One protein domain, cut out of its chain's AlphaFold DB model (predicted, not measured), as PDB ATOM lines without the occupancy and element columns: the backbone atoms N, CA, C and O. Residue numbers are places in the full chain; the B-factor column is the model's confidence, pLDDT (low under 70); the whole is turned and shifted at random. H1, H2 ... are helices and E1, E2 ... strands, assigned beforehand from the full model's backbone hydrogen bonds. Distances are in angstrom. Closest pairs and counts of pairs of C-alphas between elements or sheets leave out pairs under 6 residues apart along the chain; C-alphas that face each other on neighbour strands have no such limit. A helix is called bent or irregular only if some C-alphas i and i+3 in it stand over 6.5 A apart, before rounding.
ATOM      1  N   LEU A   8      22.844  53.926 111.859       97.81
ATOM      2  CA  LEU A   8      22.134  52.717 112.279       97.81
ATOM      3  C   LEU A   8      20.728  52.653 111.671       97.81
ATOM      4  O   LEU A   8      19.999  53.646 111.594       97.81
ATOM      5  N   THR A   9      20.324  51.448 111.287       97.12
ATOM      6  CA  THR A   9      18.990  51.131 110.776       97.12
ATOM      7  C   THR A   9      17.949  51.517 111.823       97.12
ATOM      8  O   THR A   9      18.090  51.175 112.995       97.12
ATOM      9  N   ASN A  10      16.926  52.276 111.417       96.31
ATOM     10  CA  ASN A  10      15.898  52.826 112.315       96.31
ATOM     11  C   ASN A  10      16.467  53.615 113.522       96.31
ATOM     12  O   ASN A  10      15.894  53.605 114.610       96.31
ATOM     13  N   GLY A  11      17.633  54.253 113.362       96.56
ATOM     14  CA  GLY A  11      18.312  54.956 114.457       96.56
ATOM     15  C   GLY A  11      18.760  54.028 115.594       96.56
ATOM     16  O   GLY A  11      18.842  54.466 116.739       96.56
ATOM     17  N   GLY A  12      18.990  52.744 115.299       96.62
ATOM     18  CA  GLY A  12      19.392  51.726 116.270       96.62
ATOM     19  C   GLY A  12      18.240  51.112 117.066       96.62
ATOM     20  O   GLY A  12      18.495  50.299 117.947       96.62
ATOM     21  N   ARG A  13      16.984  51.487 116.793       97.75
ATOM     22  CA  ARG A  13      15.827  51.027 117.569       97.75
ATOM     23  C   ARG A  13      15.193  49.765 116.989       97.75
ATOM     24  O   ARG A  13      14.774  49.760 115.829       97.75
ATOM     25  N   THR A  14      15.014  48.756 117.834       98.00
ATOM     26  CA  THR A  14      14.257  47.526 117.565       98.00
ATOM     27  C   THR A  14      13.116  47.361 118.584       98.00
ATOM     28  O   THR A  14      12.755  48.330 119.262       98.00
ATOM     29  N   ALA A  15      12.476  46.188 118.655       96.31
ATOM     30  CA  ALA A  15      11.411  45.945 119.630       96.31
ATOM     31  C   ALA A  15      11.983  45.784 121.047       96.31
ATOM     32  O   ALA A  15      11.435  46.351 121.994       96.31
ATOM     33  N   HIS A  16      13.109  45.077 121.175       97.44
ATOM     34  CA  HIS A  16      13.746  44.799 122.460       97.44
ATOM     35  C   HIS A  16      14.967  45.674 122.757       97.44
ATOM     36  O   HIS A  16      15.306  45.804 123.930       97.44
ATOM     37  N   TYR A  17      15.587  46.329 121.765       98.19
ATOM     38  CA  TYR A  17      16.877  47.009 121.940       98.19
ATOM     39  C   TYR A  17      16.944  48.416 121.335       98.19
ATOM     40  O   TYR A  17      16.230  48.774 120.396       98.19
ATOM     41  N   GLN A  18      17.829  49.236 121.898       98.12
ATOM     42  CA  GLN A  18      18.207  50.557 121.416       98.12
ATOM     43  C   GLN A  18      19.735  50.624 121.346       98.12
ATOM     44  O   GLN A  18      20.402  50.857 122.351       98.12
ATOM     45  N   PHE A  19      20.279  50.439 120.146       98.44
ATOM     46  CA  PHE A  19      21.716  50.426 119.906       98.44
ATOM     47  C   PHE A  19      22.289  51.832 119.725       98.44
ATOM     48  O   PHE A  19      21.698  52.691 119.057       98.44
ATOM     49  N   GLN A  20      23.477  52.028 120.282       98.00
ATOM     50  CA  GLN A  20      24.393  53.127 120.011       98.00
ATOM     51  C   GLN A  20      25.817  52.566 119.969       98.00
ATOM     52  O   GLN A  20      26.108  51.555 120.605       98.00
ATOM     53  N   PHE A  21      26.711  53.215 119.232       97.12
ATOM     54  CA  PHE A  21      28.125  52.852 119.208       97.12
ATOM     55  C   PHE A  21      29.005  54.081 119.432       97.12
ATOM     56  O   PHE A  21      28.562  55.216 119.257       97.12
ATOM     57  N   ASP A  22      30.245  53.855 119.848       95.62
ATOM     58  CA  ASP A  22      31.241  54.905 120.032       95.62
ATOM     59  C   ASP A  22      31.605  55.570 118.693       95.62
ATOM     60  O   ASP A  22      32.034  54.896 117.755       95.62
ATOM     61  N   ASP A  23      31.449  56.893 118.583       94.12
ATOM     62  CA  ASP A  23      31.736  57.633 117.353       94.12
ATOM     63  C   ASP A  23      33.176  57.452 116.845       94.12
ATOM     64  O   ASP A  23      33.407  57.557 115.634       94.12
ATOM     65  N   SER A  24      34.113  57.067 117.719       94.00
ATOM     66  CA  SER A  24      35.484  56.701 117.349       94.00
ATOM     67  C   SER A  24      35.594  55.476 116.438       94.00
ATOM     68  O   SER A  24      36.611  55.303 115.768       94.00
ATOM     69  N   LEU A  25      34.556  54.639 116.357       94.00
ATOM     70  CA  LEU A  25      34.521  53.430 115.534       94.00
ATOM     71  C   LEU A  25      34.042  53.671 114.095       94.00
ATOM     72  O   LEU A  25      33.981  52.721 113.312       94.00
ATOM     73  N   SER A  26      33.691  54.911 113.740       92.56
ATOM     74  CA  SER A  26      33.080  55.251 112.448       92.56
ATOM     75  C   SER A  26      33.674  56.510 111.810       92.56
ATOM     76  O   SER A  26      34.329  57.330 112.459       92.56
ATOM     77  N   ALA A  27      33.442  56.694 110.509       85.69
ATOM     78  CA  ALA A  27      33.858  57.903 109.804       85.69
ATOM     79  C   ALA A  27      33.100  59.157 110.316       85.69
ATOM     80  O   ALA A  27      31.898  59.083 110.567       85.69
ATOM     81  N   PRO A  28      33.754  60.334 110.409       86.44
ATOM     82  CA  PRO A  28      35.096  60.629 109.905       86.44
ATOM     83  C   PRO A  28      36.237  60.300 110.880       86.44
ATOM     84  O   PRO A  28      37.390  60.405 110.471       86.44
ATOM     85  N   ILE A  29      35.948  59.927 112.133       87.25
ATOM     86  CA  ILE A  29      36.974  59.726 113.173       87.25
ATOM     87  C   ILE A  29      37.843  58.504 112.850       87.25
ATOM     88  O   ILE A  29      39.068  58.593 112.908       87.25
ATOM     89  N   ASN A  30      37.225  57.407 112.412       87.19
ATOM     90  CA  ASN A  30      37.909  56.218 111.915       87.19
ATOM     91  C   ASN A  30      37.364  55.825 110.530       87.19
ATOM     92  O   ASN A  30      36.394  55.070 110.432       87.19
ATOM     93  N   PRO A  31      37.965  56.330 109.435       85.00
ATOM     94  CA  PRO A  31      37.500  56.065 108.070       85.00
ATOM     95  C   PRO A  31      37.506  54.586 107.647       85.00
ATOM     96  O   PRO A  31      36.830  54.244 106.681       85.00
ATOM     97  N   GLY A  32      38.270  53.728 108.334       86.88
ATOM     98  CA  GLY A  32      38.295  52.275 108.127       86.88
ATOM     99  C   GLY A  32      37.624  51.486 109.255       86.88
ATOM    100  O   GLY A  32      37.825  50.277 109.343       86.88
ATOM    101  N   GLY A  33      36.895  52.167 110.140       90.38
ATOM    102  CA  GLY A  33      36.284  51.567 111.315       90.38
ATOM    103  C   GLY A  33      35.113  50.634 110.981       90.38
ATOM    104  O   GLY A  33      34.521  50.734 109.902       90.38
ATOM    105  N   PRO A  34      34.773  49.708 111.894       94.94
ATOM    106  CA  PRO A  34      33.747  48.693 111.655       94.94
ATOM    107  C   PRO A  34      32.311  49.249 111.668       94.94
ATOM    108  O   PRO A  34      31.387  48.571 111.205       94.94
ATOM    109  N   GLU A  35      32.094  50.460 112.190       95.94
ATOM    110  CA  GLU A  35      30.762  51.036 112.377       95.94
ATOM    111  C   GLU A  35      30.380  52.028 111.270       95.94
ATOM    112  O   GLU A  35      31.231  52.760 110.757       95.94
ATOM    113  N   PRO A  36      29.091  52.078 110.872       95.75
ATOM    114  CA  PRO A  36      27.920  51.436 111.496       95.75
ATOM    115  C   PRO A  36      27.606  50.014 110.987       95.75
ATOM    116  O   PRO A  36      26.581  49.436 111.353       95.75
ATOM    117  N   ALA A  37      28.406  49.462 110.067       97.00
ATOM    118  CA  ALA A  37      28.078  48.215 109.371       97.00
ATOM    119  C   ALA A  37      27.989  47.010 110.321       97.00
ATOM    120  O   ALA A  37      27.053  46.214 110.215       97.00
ATOM    121  N   ARG A  38      28.922  46.903 111.274       97.06
ATOM    122  CA  ARG A  38      28.947  45.837 112.279       97.06
ATOM    123  C   ARG A  38      27.709  45.868 113.176       97.06
ATOM    124  O   ARG A  38      27.020  44.855 113.259       97.06
ATOM    125  N   THR A  39      27.371  47.009 113.776       97.62
ATOM    126  CA  THR A  39      26.172  47.128 114.628       97.62
ATOM    127  C   THR A  39      24.885  46.929 113.827       97.62
ATOM    128  O   THR A  39      23.952  46.297 114.313       97.62
ATOM    129  N   ASN A  40      24.825  47.367 112.565       98.25
ATOM    130  CA  ASN A  40      23.684  47.070 111.692       98.25
ATOM    131  C   ASN A  40      23.495  45.568 111.431       98.25
ATOM    132  O   ASN A  40      22.355  45.109 111.354       98.25
ATOM    133  N   ALA A  41      24.580  44.795 111.330       97.50
ATOM    134  CA  ALA A  41      24.491  43.341 111.217       97.50
ATOM    135  C   ALA A  41      23.923  42.696 112.496       97.50
ATOM    136  O   ALA A  41      23.156  41.741 112.404       97.50
ATOM    137  N   VAL A  42      24.238  43.247 113.674       97.81
ATOM    138  CA  VAL A  42      23.650  42.816 114.957       97.81
ATOM    139  C   VAL A  42      22.166  43.182 115.025       97.81
ATOM    140  O   VAL A  42      21.341  42.321 115.316       97.81
ATOM    141  N   ILE A  43      21.799  44.421 114.673       98.38
ATOM    142  CA  ILE A  43      20.402  44.892 114.628       98.38
ATOM    143  C   ILE A  43      19.534  43.974 113.759       98.38
ATOM    144  O   ILE A  43      18.406  43.660 114.134       98.38
ATOM    145  N   ALA A  44      20.059  43.511 112.623       97.75
ATOM    146  CA  ALA A  44      19.332  42.630 111.714       97.75
ATOM    147  C   ALA A  44      18.988  41.251 112.317       97.75
ATOM    148  O   ALA A  44      18.047  40.617 111.845       97.75
ATOM    149  N   ALA A  45      19.722  40.794 113.338       96.88
ATOM    150  CA  ALA A  45      19.547  39.479 113.961       96.88
ATOM    151  C   ALA A  45      18.989  39.526 115.397       96.88
ATOM    152  O   ALA A  45      18.357  38.566 115.835       96.88
ATOM    153  N   CYS A  46      19.169  40.640 116.113       97.06
ATOM    154  CA  CYS A  46      18.984  40.725 117.567       97.06
ATOM    155  C   CYS A  46      17.591  40.321 118.081       97.06
ATOM    156  O   CYS A  46      17.473  39.797 119.181       97.06
ATOM    157  N   GLU A  47      16.533  40.523 117.296       97.44
ATOM    158  CA  GLU A  47      15.173  40.127 117.680       97.44
ATOM    159  C   GLU A  47      14.977  38.607 117.640       97.44
ATOM    160  O   GLU A  47      14.287  38.036 118.483       97.44
ATOM    161  N   ASN A  48      15.612  37.931 116.679       97.19
ATOM    162  CA  ASN A  48      15.634  36.474 116.647       97.19
ATOM    163  C   ASN A  48      16.497  35.922 117.789       97.19
ATOM    164  O   ASN A  48      16.090  34.973 118.455       97.19
ATOM    165  N   ASP A  49      17.635  36.567 118.055       97.56
ATOM    166  CA  ASP A  49      18.531  36.206 119.158       97.56
ATOM    167  C   ASP A  49      17.810  36.327 120.509       97.56
ATOM    168  O   ASP A  49      17.878  35.412 121.327       97.56
ATOM    169  N   PHE A  50      17.034  37.400 120.713       97.50
ATOM    170  CA  PHE A  50      16.192  37.578 121.899       97.50
ATOM    171  C   PHE A  50      15.183  36.441 122.068       97.50
ATOM    172  O   PHE A  50      15.066  35.879 123.156       97.50
ATOM    173  N   ASN A  51      14.467  36.079 120.999       96.88
ATOM    174  CA  ASN A  51      13.484  34.996 121.051       96.88
ATOM    175  C   ASN A  51      14.142  33.647 121.367       96.88
ATOM    176  O   ASN A  51      13.573  32.851 122.110       96.88
ATOM    177  N   GLN A  52      15.344  33.396 120.844       96.88
ATOM    178  CA  GLN A  52      16.100  32.186 121.151       96.88
ATOM    179  C   GLN A  52      16.553  32.151 122.614       96.88
ATOM    180  O   GLN A  52      16.332  31.142 123.283       96.88
ATOM    181  N   MET A  53      17.116  33.251 123.129       97.62
ATOM    182  CA  MET A  53      17.478  33.366 124.545       97.62
ATOM    183  C   MET A  53      16.250  33.169 125.436       97.62
ATOM    184  O   MET A  53      16.272  32.321 126.316       97.62
ATOM    185  N   SER A  54      15.137  33.854 125.157       97.06
ATOM    186  CA  SER A  54      13.876  33.654 125.883       97.06
ATOM    187  C   SER A  54      13.420  32.188 125.823       97.06
ATOM    188  O   SER A  54      13.018  31.624 126.842       97.06
ATOM    189  N   GLY A  55      13.569  31.534 124.667       97.56
ATOM    190  CA  GLY A  55      13.283  30.116 124.465       97.56
ATOM    191  C   GLY A  55      14.093  29.182 125.368       97.56
ATOM    192  O   GLY A  55      13.513  28.245 125.919       97.56
ATOM    193  N   PHE A  56      15.385  29.449 125.599       97.50
ATOM    194  CA  PHE A  56      16.205  28.681 126.552       97.50
ATOM    195  C   PHE A  56      15.619  28.713 127.972       97.50
ATOM    196  O   PHE A  56      15.615  27.695 128.662       97.50
ATOM    197  N   PHE A  57      15.020  29.839 128.365       97.69
ATOM    198  CA  PHE A  57      14.397  30.038 129.676       97.69
ATOM    199  C   PHE A  57      12.888  29.738 129.704       97.69
ATOM    200  O   PHE A  57      12.194  30.126 130.643       97.69
ATOM    201  N   GLY A  58      12.349  29.035 128.702       95.62
ATOM    202  CA  GLY A  58      10.932  28.657 128.672       95.62
ATOM    203  C   GLY A  58       9.986  29.808 128.310       95.62
ATOM    204  O   GLY A  58       8.825  29.804 128.715       95.62
ATOM    205  N   ASN A  59      10.469  30.770 127.523       96.44
ATOM    206  CA  ASN A  59       9.749  31.946 127.028       96.44
ATOM    207  C   ASN A  59       9.293  32.927 128.124       96.44
ATOM    208  O   ASN A  59       8.223  33.532 128.024       96.44
ATOM    209  N   ILE A  60      10.087  33.084 129.187       94.75
ATOM    210  CA  ILE A  60       9.839  34.111 130.209       94.75
ATOM    211  C   ILE A  60      10.203  35.513 129.692       94.75
ATOM    212  O   ILE A  60      10.971  35.666 128.742       94.75
ATOM    213  N   GLY A  61       9.669  36.549 130.342       92.31
ATOM    214  CA  GLY A  61      10.105  37.934 130.138       92.31
ATOM    215  C   GLY A  61      11.245  38.327 131.084       92.31
ATOM    216  O   GLY A  61      11.342  37.792 132.182       92.31
ATOM    217  N   LEU A  62      12.064  39.310 130.689       92.44
ATOM    218  CA  LEU A  62      13.227  39.784 131.465       92.44
ATOM    219  C   LEU A  62      12.883  40.603 132.724       92.44
ATOM    220  O   LEU A  62      13.752  40.865 133.551       92.44
ATOM    221  N   GLY A  63      11.643  41.082 132.861       89.06
ATOM    222  CA  GLY A  63      11.264  41.959 133.977       89.06
ATOM    223  C   GLY A  63      11.977  43.323 133.981       89.06
ATOM    224  O   GLY A  63      12.127  43.927 135.042       89.06
ATOM    225  N   VAL A  64      12.414  43.802 132.810       94.62
ATOM    226  CA  VAL A  64      13.038  45.122 132.595       94.62
ATOM    227  C   VAL A  64      12.271  45.917 131.535       94.62
ATOM    228  O   VAL A  64      11.509  45.354 130.745       94.62
ATOM    229  N   ASN A  65      12.474  47.232 131.508       95.38
ATOM    230  CA  ASN A  65      11.907  48.117 130.497       95.38
ATOM    231  C   ASN A  65      12.575  47.876 129.136       95.38
ATOM    232  O   ASN A  65      13.796  47.761 129.045       95.38
ATOM    233  N   THR A  66      11.771  47.866 128.072       94.06
ATOM    234  CA  THR A  66      12.242  47.821 126.683       94.06
ATOM    235  C   THR A  66      11.906  49.128 125.948       94.06
ATOM    236  O   THR A  66      10.906  49.783 126.267       94.06
ATOM    237  N   PRO A  67      12.707  49.540 124.946       96.50
ATOM    238  CA  PRO A  67      13.931  48.885 124.469       96.50
ATOM    239  C   PRO A  67      15.121  49.034 125.440       96.50
ATOM    240  O   PRO A  67      15.315  50.096 126.023       96.50
ATOM    241  N   ILE A  68      15.918  47.972 125.579       97.94
ATOM    242  CA  ILE A  68      17.148  47.899 126.385       97.94
ATOM    243  C   ILE A  68      18.247  48.709 125.695       97.94
ATOM    244  O   ILE A  68      18.491  48.523 124.501       97.94
ATOM    245  N   ALA A  69      18.925  49.596 126.425       97.69
ATOM    246  CA  ALA A  69      20.033  50.364 125.864       97.69
ATOM    247  C   ALA A  69      21.250  49.452 125.640       97.69
ATOM    248  O   ALA A  69      21.664  48.756 126.564       97.69
ATOM    249  N   VAL A  70      21.825  49.461 124.436       98.19
ATOM    250  CA  VAL A  70      23.028  48.685 124.094       98.19
ATOM    251  C   VAL A  70      24.099  49.620 123.547       98.19
ATOM    252  O   VAL A  70      23.927  50.219 122.484       98.19
ATOM    253  N   ASN A  71      25.214  49.725 124.265       97.62
ATOM    254  CA  ASN A  71      26.338  50.594 123.939       97.62
ATOM    255  C   ASN A  71      27.509  49.751 123.420       97.62
ATOM    256  O   ASN A  71      28.115  49.008 124.190       97.62
ATOM    257  N   VAL A  72      27.846  49.872 122.137       97.19
ATOM    258  CA  VAL A  72      29.011  49.206 121.530       97.19
ATOM    259  C   VAL A  72      30.214  50.147 121.600       97.19
ATOM    260  O   VAL A  72      30.256  51.155 120.892       97.19
ATOM    261  N   THR A  73      31.184  49.854 122.464       95.31
ATOM    262  CA  THR A  73      32.348  50.729 122.684       95.31
ATOM    263  C   THR A  73      33.563  50.283 121.874       95.31
ATOM    264  O   THR A  73      33.573  49.216 121.262       95.31
ATOM    265  N   GLN A  74      34.597  51.121 121.820       91.94
ATOM    266  CA  GLN A  74      35.892  50.738 121.245       91.94
ATOM    267  C   GLN A  74      36.770  49.919 122.200       91.94
ATOM    268  O   GLN A  74      37.854  49.496 121.807       91.94
ATOM    269  N   ASP A  75      36.350  49.760 123.456       92.38
ATOM    270  CA  ASP A  75      37.140  49.056 124.458       92.38
ATOM    271  C   ASP A  75      37.179  47.557 124.141       92.38
ATOM    272  O   ASP A  75      36.346  47.042 123.392       92.38
ATOM    273  N   SER A  76      38.133  46.854 124.743       87.44
ATOM    274  CA  SER A  76      38.245  45.398 124.688       87.44
ATOM    275  C   SER A  76      37.945  44.778 126.058       87.44
ATOM    276  O   SER A  76      37.930  45.473 127.075       87.44
ATOM    277  N   GLY A  77      37.720  43.462 126.095       76.50
ATOM    278  CA  GLY A  77      37.658  42.705 127.351       76.50
ATOM    279  C   GLY A  77      36.253  42.407 127.878       76.50
ATOM    280  O   GLY A  77      36.048  42.466 129.083       76.50
ATOM    281  N   GLY A  78      35.296  42.097 126.996       88.06
ATOM    282  CA  GLY A  78      34.023  41.477 127.386       88.06
ATOM    283  C   GLY A  78      32.816  42.408 127.287       88.06
ATOM    284  O   GLY A  78      32.758  43.288 126.425       88.06
ATOM    285  N   ALA A  79      31.832  42.211 128.151       92.75
ATOM    286  CA  ALA A  79      30.688  43.093 128.278       92.75
ATOM    287  C   ALA A  79      30.350  43.302 129.763       92.75
ATOM    288  O   ALA A  79      31.144  42.956 130.635       92.75
ATOM    289  N   ARG A  80      29.304  44.083 130.022       92.88
ATOM    290  CA  ARG A  80      28.673  44.214 131.338       92.88
ATOM    291  C   ARG A  80      27.257  44.741 131.164       92.88
ATOM    292  O   ARG A  80      26.993  45.469 130.191       92.88
ATOM    293  N   TRP A  81      26.408  44.560 132.165       94.06
ATOM    294  CA  TRP A  81      25.130  45.253 132.257       94.06
ATOM    295  C   TRP A  81      24.941  45.995 133.583       94.06
ATOM    296  O   TRP A  81      25.485  45.639 134.621       94.06
ATOM    297  N   ASP A  82      24.151  47.065 133.531       94.25
ATOM    298  CA  ASP A  82      23.761  47.888 134.674       94.25
ATOM    299  C   ASP A  82      22.227  47.988 134.709       94.25
ATOM    300  O   ASP A  82      21.590  48.222 133.674       94.25
ATOM    301  N   LEU A  83      21.619  47.841 135.889       93.19
ATOM    302  CA  LEU A  83      20.170  47.960 136.076       93.19
ATOM    303  C   LEU A  83      19.836  49.044 137.099       93.19
ATOM    304  O   LEU A  83      20.106  48.896 138.288       93.19
ATOM    305  N   ASP A  84      19.157  50.094 136.641       93.50
ATOM    306  CA  ASP A  84      18.639  51.157 137.504       93.50
ATOM    307  C   ASP A  84      17.140  51.358 137.274       93.50
ATOM    308  O   ASP A  84      16.683  51.690 136.175       93.50
ATOM    309  N   SER A  85      16.356  51.166 138.338       90.88
ATOM    310  CA  SER A  85      14.921  51.469 138.359       90.88
ATOM    311  C   SER A  85      14.141  50.807 137.207       90.88
ATOM    312  O   SER A  85      13.230  51.398 136.625       90.88
ATOM    313  N   GLY A  86      14.522  49.572 136.860       90.00
ATOM    314  CA  GLY A  86      13.935  48.791 135.768       90.00
ATOM    315  C   GLY A  86      14.515  49.078 134.378       90.00
ATOM    316  O   GLY A  86      14.141  48.394 133.432       90.00
ATOM    317  N   ASN A  87      15.426  50.043 134.227       95.00
ATOM    318  CA  ASN A  87      16.103  50.333 132.961       95.00
ATOM    319  C   ASN A  87      17.444  49.601 132.901       95.00
ATOM    320  O   ASN A  87      18.338  49.880 133.698       95.00
ATOM    321  N   LEU A  88      17.563  48.681 131.947       96.44
ATOM    322  CA  LEU A  88      18.778  47.914 131.695       96.44
ATOM    323  C   LEU A  88      19.642  48.621 130.642       96.44
ATOM    324  O   LEU A  88      19.139  49.011 129.582       96.44
ATOM    325  N   THR A  89      20.937  48.748 130.920       97.44
ATOM    326  CA  THR A  89      21.951  49.182 129.951       97.44
ATOM    327  C   THR A  89      23.009  48.102 129.812       97.44
ATOM    328  O   THR A  89      23.638  47.746 130.799       97.44
ATOM    329  N   VAL A  90      23.240  47.619 128.596       97.38
ATOM    330  CA  VAL A  90      24.302  46.659 128.275       97.38
ATOM    331  C   VAL A  90      25.432  47.395 127.561       97.38
ATOM    332  O   VAL A  90      25.198  48.126 126.599       97.38
ATOM    333  N   THR A  91      26.666  47.220 128.023       97.25
ATOM    334  CA  THR A  91      27.865  47.813 127.420       97.25
ATOM    335  C   THR A  91      28.748  46.707 126.856       97.25
ATOM    336  O   THR A  91      29.314  45.926 127.612       97.25
ATOM    337  N   ILE A  92      28.895  46.661 125.532       96.94
ATOM    338  CA  ILE A  92      29.683  45.653 124.815       96.94
ATOM    339  C   ILE A  92      31.049  46.240 124.447       96.94
ATOM    340  O   ILE A  92      31.103  47.318 123.850       96.94
ATOM    341  N   LYS A  93      32.139  45.520 124.743       94.62
ATOM    342  CA  LYS A  93      33.533  45.940 124.506       94.62
ATOM    343  C   LYS A  93      34.238  44.999 123.507       94.62
ATOM    344  O   LYS A  93      35.073  44.175 123.898       94.62
ATOM    345  N   PRO A  94      33.882  45.056 122.209       91.75
ATOM    346  CA  PRO A  94      34.366  44.119 121.199       91.75
ATOM    347  C   PRO A  94      35.747  44.455 120.607       91.75
ATOM    348  O   PRO A  94      36.205  43.704 119.750       91.75
ATOM    349  N   ASP A  95      36.389  45.562 120.991       89.88
ATOM    350  CA  ASP A  95      37.522  46.185 120.285       89.88
ATOM    351  C   ASP A  95      37.179  46.652 118.845       89.88
ATOM    352  O   ASP A  95      36.132  46.340 118.260       89.88
ATOM    353  N   VAL A  96      38.085  47.419 118.231       89.12
ATOM    354  CA  VAL A  96      38.012  47.842 116.824       89.12
ATOM    355  C   VAL A  96      38.054  46.659 115.852       89.12
ATOM    356  O   VAL A  96      37.563  46.778 114.729       89.12
ATOM    357  N   THR A  97      38.620  45.522 116.270       88.94
ATOM    358  CA  THR A  97      38.759  44.306 115.452       88.94
ATOM    359  C   THR A  97      37.613  43.302 115.619       88.94
ATOM    360  O   THR A  97      37.473  42.398 114.791       88.94
ATOM    361  N   GLY A  98      36.762  43.457 116.639       90.25
ATOM    362  CA  GLY A  98      35.681  42.518 116.930       90.25
ATOM    363  C   GLY A  98      34.655  42.406 115.807       90.25
ATOM    364  O   GLY A  98      34.223  43.406 115.231       90.25
ATOM    365  N   SER A  99      34.228  41.180 115.509       93.56
ATOM    366  CA  SER A  99      33.216  40.902 114.487       93.56
ATOM    367  C   SER A  99      31.788  41.117 115.007       93.56
ATOM    368  O   SER A  99      31.549  41.170 116.211       93.56
ATOM    369  N   ALA A 100      30.803  41.185 114.105       95.38
ATOM    370  CA  ALA A 100      29.390  41.210 114.503       95.38
ATOM    371  C   ALA A 100      28.981  39.939 115.273       95.38
ATOM    372  O   ALA A 100      28.177  40.013 116.197       95.38
ATOM    373  N   THR A 101      29.563  38.783 114.932       95.38
ATOM    374  CA  THR A 101      29.373  37.528 115.675       95.38
ATOM    375  C   THR A 101      29.882  37.645 117.107       95.38
ATOM    376  O   THR A 101      29.195  37.215 118.026       95.38
TER     377      THR A 101
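What this domain is: This is residues 8 to 101 of the 1044 residues of an uncharacterized protein of Acidobacteriia bacterium (UniProt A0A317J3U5). A twisted sheet of four strands has one bent helix, H2, whose first arm, H2a, runs along E1 over one face, while its second arm, H2b, turns away off the sheet. The short H1 sits beside E1 at the sheet's level. The 94 printed residues have two named helices and four named strands, in the order H1, E1, H2, E2, E3, E4; the class is mixed, helices and strands. The mixed sheet has the order E1, E2, E4, E3. The whole is compact, radius of gyration of the C-alphas 13.7 A, yet elongated, spanning 42 by 25 by 24 A.

How they stand to each other: H1, residues 9 to 12, comes closest to E1, residues 17 to 22, at the C-alphas of Gly 12 and Phe 19, 4.5 A apart. H2, residues 37 to 56, was assigned as one helix by its hydrogen bonds but is bent, C-alphas 44 and 47 being 7.7 A apart; its arms H2a, residues 37 to 44, and H2b, residues 47 to 56, stand at a steep tilt of 57 degrees. H2a touches H1, the closest C-alphas being those of Thr 9 and Asn 40, 6.3 A. H2a is over E1 at a height over the sheet of 10.0 A, along it at 5 degrees on the local plane. H2b is not on the sheet. E1 and E2, residues 65 to 72, are parallel, with N 18 and O 68 within hydrogen-bond range at 2.8 A; with H2 they form a strand-helix-strand unit, two parallel neighbour strands with a helix between, its crossover left-handed. E2 is also parallel to E4, residues 87 to 93, with N 71 and O 90 at 2.8 A. E3, residues 78 to 84, and E4 form an antiparallel hairpin, with N 82 and O 89 at 2.9 A. In H2a and H2b every O i to N i+4 pair is within hydrogen-bond range; H1 is too short for one.

Where its parts are: H1 begins at C-alpha 9, (18.990, 51.131, 110.776). E1 is 16.5 A long, H2a 10.6 A, H2b 14.5 A, E2 19.3 A, E3 20.8 A and E4 19.9 A, ending at C-alpha 93, (33.533, 45.940, 124.506).

The domain as a whole: The two C-alphas farthest apart, those of Pro 28 and Gly 58, are 44.3 A apart. The printed part has no cut. The link from E1 to H2, residues 23 to 36, is long. No printed residue is under 70 in pLDDT.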